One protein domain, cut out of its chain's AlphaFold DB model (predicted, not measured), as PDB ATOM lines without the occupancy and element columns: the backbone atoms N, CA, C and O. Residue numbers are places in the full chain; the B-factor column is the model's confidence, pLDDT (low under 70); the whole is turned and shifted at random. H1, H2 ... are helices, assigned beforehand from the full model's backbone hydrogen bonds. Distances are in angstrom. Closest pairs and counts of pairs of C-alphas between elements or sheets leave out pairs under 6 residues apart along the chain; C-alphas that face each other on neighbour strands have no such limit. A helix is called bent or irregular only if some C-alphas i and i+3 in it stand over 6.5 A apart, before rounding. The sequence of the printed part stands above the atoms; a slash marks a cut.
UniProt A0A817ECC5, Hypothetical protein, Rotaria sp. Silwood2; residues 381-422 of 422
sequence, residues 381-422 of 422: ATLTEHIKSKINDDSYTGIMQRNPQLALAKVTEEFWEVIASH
ATOM      1  N   ALA A 381      83.660 -31.336  63.091       67.06
ATOM      2  CA  ALA A 381      84.609 -32.440  62.968       67.06
ATOM      3  C   ALA A 381      84.353 -33.321  61.731       67.06
ATOM      4  O   ALA A 381      85.277 -33.565  60.959       67.06
ATOM      5  N   THR A 382      83.107 -33.743  61.495       66.81
ATOM      6  CA  THR A 382      82.745 -34.582  60.340       66.81
ATOM      7  C   THR A 382      82.893 -33.812  59.032       66.81
ATOM      8  O   THR A 382      83.397 -34.348  58.046       66.81
ATOM      9  N   LEU A 383      82.515 -32.528  59.028       75.06
ATOM     10  CA  LEU A 383      82.734 -31.651  57.879       75.06
ATOM     11  C   LEU A 383      84.236 -31.455  57.616       75.06
ATOM     12  O   LEU A 383      84.669 -31.516  56.473       75.06
ATOM     13  N   THR A 384      85.042 -31.296  58.667       79.00
ATOM     14  CA  THR A 384      86.501 -31.135  58.571       79.00
ATOM     15  C   THR A 384      87.178 -32.393  58.032       79.00
ATOM     16  O   THR A 384      88.061 -32.291  57.183       79.00
ATOM     17  N   GLU A 385      86.780 -33.582  58.490       79.06
ATOM     18  CA  GLU A 385      87.278 -34.850  57.942       79.06
ATOM     19  C   GLU A 385      86.890 -35.022  56.476       79.06
ATOM     20  O   GLU A 385      87.742 -35.372  55.656       79.06
ATOM     21  N   HIS A 386      85.639 -34.711  56.125       80.06
ATOM     22  CA  HIS A 386      85.202 -34.734  54.736       80.06
ATOM     23  C   HIS A 386      86.033 -33.771  53.885       80.06
ATOM     24  O   HIS A 386      86.602 -34.197  52.886       80.06
ATOM     25  N   ILE A 387      86.199 -32.519  54.322       84.44
ATOM     26  CA  ILE A 387      87.034 -31.514  53.656       84.44
ATOM     27  C   ILE A 387      88.460 -32.047  53.457       84.44
ATOM     28  O   ILE A 387      88.966 -32.028  52.339       84.44
ATOM     29  N   LYS A 388      89.104 -32.604  54.490       84.94
ATOM     30  CA  LYS A 388      90.458 -33.190  54.382       84.94
ATOM     31  C   LYS A 388      90.541 -34.345  53.382       84.94
ATOM     32  O   LYS A 388      91.545 -34.473  52.690       84.94
ATOM     33  N   SER A 389      89.500 -35.172  53.283       85.06
ATOM     34  CA  SER A 389      89.476 -36.318  52.360       85.06
ATOM     35  C   SER A 389      89.451 -35.924  50.875       85.06
ATOM     36  O   SER A 389      89.682 -36.771  50.014       85.06
ATOM     37  N   LYS A 390      89.178 -34.649  50.568       87.56
ATOM     38  CA  LYS A 390      88.914 -34.140  49.215       87.56
ATOM     39  C   LYS A 390      90.108 -33.478  48.531       87.56
ATOM     40  O   LYS A 390      89.993 -33.067  47.382       87.56
ATOM     41  N   ILE A 391      91.277 -33.444  49.174       83.56
ATOM     42  CA  ILE A 391      92.462 -32.719  48.678       83.56
ATOM     43  C   ILE A 391      92.912 -33.115  47.266       83.56
ATOM     44  O   ILE A 391      93.479 -32.295  46.546       83.56
ATOM     45  N   ASN A 392      92.620 -34.350  46.850       83.38
ATOM     46  CA  ASN A 392      93.044 -34.920  45.572       83.38
ATOM     47  C   ASN A 392      91.911 -35.080  44.544       83.38
ATOM     48  O   ASN A 392      92.168 -35.645  43.488       83.38
ATOM     49  N   ASP A 393      90.678 -34.637  44.824       86.88
ATOM     50  CA  ASP A 393      89.573 -34.739  43.855       86.88
ATOM     51  C   ASP A 393      89.228 -33.393  43.200       86.88
ATOM     52  O   ASP A 393      89.664 -32.335  43.654       86.88
ATOM     53  N   ASP A 394      88.476 -33.420  42.101       90.31
ATOM     54  CA  ASP A 394      88.086 -32.221  41.340       90.31
ATOM     55  C   ASP A 394      86.792 -31.573  41.858       90.31
ATOM     56  O   ASP A 394      86.140 -30.798  41.157       90.31
ATOM     57  N   SER A 395      86.392 -31.883  43.096       88.38
ATOM     58  CA  SER A 395      85.263 -31.209  43.731       88.38
ATOM     59  C   SER A 395      85.597 -29.747  44.040       88.38
ATOM     60  O   SER A 395      86.762 -29.370  44.171       88.38
ATOM     61  N   TYR A 396      84.565 -28.921  44.246       87.00
ATOM     62  CA  TYR A 396      84.724 -27.539  44.718       87.00
ATOM     63  C   TYR A 396      85.656 -27.448  45.940       87.00
ATOM     64  O   TYR A 396      86.548 -26.604  45.998       87.00
ATOM     65  N   THR A 397      85.501 -28.373  46.891       87.50
ATOM     66  CA  THR A 397      86.334 -28.454  48.095       87.50
ATOM     67  C   THR A 397      87.791 -28.795  47.776       87.50
ATOM     68  O   THR A 397      88.690 -28.170  48.337       87.50
ATOM     69  N   GLY A 398      88.038 -29.737  46.861       90.25
ATOM     70  CA  GLY A 398      89.388 -30.080  46.408       90.25
ATOM     71  C   GLY A 398      90.079 -28.921  45.683       90.25
ATOM     72  O   GLY A 398      91.240 -28.618  45.963       90.25
ATOM     73  N   ILE A 399      89.350 -28.197  44.826       91.06
ATOM     74  CA  ILE A 399      89.843 -26.995  44.134       91.06
ATOM     75  C   ILE A 399      90.236 -25.907  45.141       91.06
ATOM     76  O   ILE A 399      91.328 -25.345  45.033       91.06
ATOM     77  N   MET A 400      89.386 -25.639  46.138       90.69
ATOM     78  CA  MET A 400      89.654 -24.637  47.176       90.69
ATOM     79  C   MET A 400      90.862 -24.999  48.045       90.69
ATOM     80  O   MET A 400      91.661 -24.128  48.376       90.69
ATOM     81  N   GLN A 401      91.053 -26.279  48.376       86.81
ATOM     82  CA  GLN A 401      92.228 -26.714  49.139       86.81
ATOM     83  C   GLN A 401      93.538 -26.575  48.367       86.81
ATOM     84  O   GLN A 401      94.564 -26.251  48.960       86.81
ATOM     85  N   ARG A 402      93.510 -26.817  47.052       91.19
ATOM     86  CA  ARG A 402      94.697 -26.687  46.195       91.19
ATOM     87  C   ARG A 402      95.014 -25.235  45.821       91.19
ATOM     88  O   ARG A 402      96.146 -24.963  45.439       91.19
ATOM     89  N   ASN A 403      94.060 -24.309  45.960       91.31
ATOM     90  CA  ASN A 403      94.230 -22.883  45.654       91.31
ATOM     91  C   ASN A 403      93.934 -21.980  46.867       91.31
ATOM     92  O   ASN A 403      92.842 -21.414  46.967       91.31
ATOM     93  N   PRO A 404      94.924 -21.747  47.751       87.06
ATOM     94  CA  PRO A 404      94.751 -20.927  48.953       87.06
ATOM     95  C   PRO A 404      94.280 -19.494  48.668       87.06
ATOM     96  O   PRO A 404      93.539 -18.916  49.456       87.06
ATOM     97  N   GLN A 405      94.690 -18.922  47.533       90.75
ATOM     98  CA  GLN A 405      94.303 -17.571  47.112       90.75
ATOM     99  C   GLN A 405      92.806 -17.481  46.793       90.75
ATOM    100  O   GLN A 405      92.141 -16.533  47.206       90.75
ATOM    101  N   LEU A 406      92.269 -18.492  46.103       90.38
ATOM    102  CA  LEU A 406      90.847 -18.574  45.776       90.38
ATOM    103  C   LEU A 406      90.012 -18.813  47.040       90.38
ATOM    104  O   LEU A 406      88.984 -18.169  47.226       90.38
ATOM    105  N   ALA A 407      90.495 -19.675  47.942       88.38
ATOM    106  CA  ALA A 407      89.858 -19.896  49.237       88.38
ATOM    107  C   ALA A 407      89.798 -18.606  50.071       88.38
ATOM    108  O   ALA A 407      88.752 -18.293  50.634       88.38
ATOM    109  N   LEU A 408      90.886 -17.826  50.114       91.00
ATOM    110  CA  LEU A 408      90.925 -16.545  50.822       91.00
ATOM    111  C   LEU A 408      89.961 -15.520  50.213       91.00
ATOM    112  O   LEU A 408      89.225 -14.861  50.950       91.00
ATOM    113  N   ALA A 409      89.938 -15.403  48.883       90.88
ATOM    114  CA  ALA A 409      88.995 -14.528  48.190       90.88
ATOM    115  C   ALA A 409      87.549 -14.886  48.553       90.88
ATOM    116  O   ALA A 409      86.757 -14.002  48.872       90.88
ATOM    117  N   LYS A 410      87.236 -16.186  48.604       90.50
ATOM    118  CA  LYS A 410      85.884 -16.651  48.891       90.50
ATOM    119  C   LYS A 410      85.484 -16.469  50.356       90.50
ATOM    120  O   LYS A 410      84.385 -16.012  50.620       90.50
ATOM    121  N   VAL A 411      86.398 -16.694  51.304       91.69
ATOM    122  CA  VAL A 411      86.179 -16.334  52.722       91.69
ATOM    123  C   VAL A 411      85.907 -14.836  52.879       91.69
ATOM    124  O   VAL A 411      85.054 -14.451  53.672       91.69
ATOM    125  N   THR A 412      86.617 -13.996  52.125       92.06
ATOM    126  CA  THR A 412      86.441 -12.539  52.179       92.06
ATOM    127  C   THR A 412      85.073 -12.126  51.639       92.06
ATOM    128  O   THR A 412      84.409 -11.291  52.241       92.06
ATOM    129  N   GLU A 413      84.639 -12.722  50.531       91.38
ATOM    130  CA  GLU A 413      83.324 -12.477  49.932       91.38
ATOM    131  C   GLU A 413      82.185 -12.871  50.882       91.38
ATOM    132  O   GLU A 413      81.355 -12.030  51.213       91.38
ATOM    133  N   GLU A 414      82.208 -14.096  51.416       89.75
ATOM    134  CA  GLU A 414      81.192 -14.587  52.360       89.75
ATOM    135  C   GLU A 414      81.172 -13.755  53.654       89.75
ATOM    136  O   GLU A 414      80.113 -13.485  54.217       89.75
ATOM    137  N   PHE A 415      82.336 -13.291  54.124       92.06
ATOM    138  CA  PHE A 415      82.419 -12.384  55.270       92.06
ATOM    139  C   PHE A 415      81.679 -11.066  55.007       92.06
ATOM    140  O   PHE A 415      80.934 -10.597  55.869       92.06
ATOM    141  N   TRP A 416      81.846 -10.485  53.817       91.25
ATOM    142  CA  TRP A 416      81.125  -9.272  53.433       91.25
ATOM    143  C   TRP A 416      79.625  -9.510  53.261       91.25
ATOM    144  O   TRP A 416      78.843  -8.667  53.695       91.25
ATOM    145  N   GLU A 417      79.207 -10.645  52.701       89.56
ATOM    146  CA  GLU A 417      77.787 -11.008  52.586       89.56
ATOM    147  C   GLU A 417      77.122 -11.186  53.957       89.56
ATOM    148  O   GLU A 417      76.004 -10.718  54.179       89.56
ATOM    149  N   VAL A 418      77.819 -11.802  54.917       90.69
ATOM    150  CA  VAL A 418      77.330 -11.937  56.298       90.69
ATOM    151  C   VAL A 418      77.201 -10.573  56.974       90.69
ATOM    152  O   VAL A 418      76.204 -10.315  57.641       90.69
ATOM    153  N   ILE A 419      78.169  -9.671  56.780       89.94
ATOM    154  CA  ILE A 419      78.074  -8.299  57.300       89.94
ATOM    155  C   ILE A 419      76.914  -7.538  56.655       89.94
ATOM    156  O   ILE A 419      76.220  -6.807  57.348       89.94
ATOM    157  N   ALA A 420      76.710  -7.697  55.348       88.50
ATOM    158  CA  ALA A 420      75.685  -6.978  54.596       88.50
ATOM    159  C   ALA A 420      74.263  -7.548  54.762       88.50
ATOM    160  O   ALA A 420      73.302  -6.905  54.345       88.50
ATOM    161  N   SER A 421      74.120  -8.760  55.310       81.31
ATOM    162  CA  SER A 421      72.828  -9.429  55.540       81.31
ATOM    163  C   SER A 421      72.233  -9.178  56.933       81.31
ATOM    164  O   SER A 421      71.108  -9.612  57.202       81.31
ATOM    165  N   HIS A 422      72.956  -8.454  57.790       47.31
ATOM    166  CA  HIS A 422      72.457  -7.821  59.014       47.31
ATOM    167  C   HIS A 422      72.212  -6.330  58.788       47.31
ATOM    168  O   HIS A 422      71.339  -5.790  59.509       47.31
TER     169      HIS A 422
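AT A GLANCE: This is residues 381 to 422 of the 422 residues of the protein "Hypothetical protein" of Rotaria sp. Silwood2 (UniProt A0A817ECC5). Three helices make an open V: the short H1 is one arm, the short H2 sits at the corner, and the long H3 is the other arm, leading away so that its far part, residues 411 to 420, and the end after it, residues 421 to 422, stick out with nothing beside them. H1 and H3 stay apart, and the space between the two arms is empty. The printed part has 42 residues, with three named helices in the order H1, H2, H3 and no named strand; the class is all helix. The whole is loose, with a radius of gyration of the C-alphas of 12.2 A, and flat, spanning 35 by 23 by 12 A.

HOW THE PARTS SIT: Begin at the first printed residue with H1, residues 381 to 389, and go on to H2, residues 396 to 402. These two are close but not clearly touching; look at the C-alphas of Ile 387 and Thr 397, their closest, 6.4 A apart. They run the same way at a steep tilt of 68 degrees, only just short of about perpendicular. Next comes H3, residues 404 to 420, which only just touches H2, with 3 pairs of C-alphas within 8 A, and only at the corner by their link. H3 touches H2 with residues 406 to 407 alone, and the closest C-alphas of the two are those of Met 400 and Ala 407, 5.2 A apart. H2 and H3 run opposite ways at a steep tilt of 53 degrees. H1 and H3 are apart. In H1, H2 and H3 every pair of O i and N i+4 is within hydrogen-bond range.

IN THESE COORDINATES: Find C-alpha 381 at (84.609, -32.440, 62.968); from there H1 runs to Ser 389, 12.3 A from first to last C-alpha. Pass along residues 390 to 395 to C-alpha 396 at (84.724, -27.539, 44.718), where H2 begins; it ends at Arg 402, 10.1 A on. After Asn 403, H3 begins at Pro 404 and runs 24.3 A to C-alpha 420 at (75.685, -6.978, 54.596). No helix is bent.

THE WHOLE: The two C-alphas farthest apart are those of Asn 392 and His 422, at 36.6 A. Without residues 411 to 422, which stand free, the body has 30 residues and spans 24 by 18 by 10 A. The link from H1 to H2 is short and the link from H2 to H3 is tight. The printed part has no cut and ends at residue 422, the chain's last. Look in the B-factor column for the model's confidence: the mean pLDDT of the printed part is 85.8, and residues 381 to 382 and residue 422 are under 70.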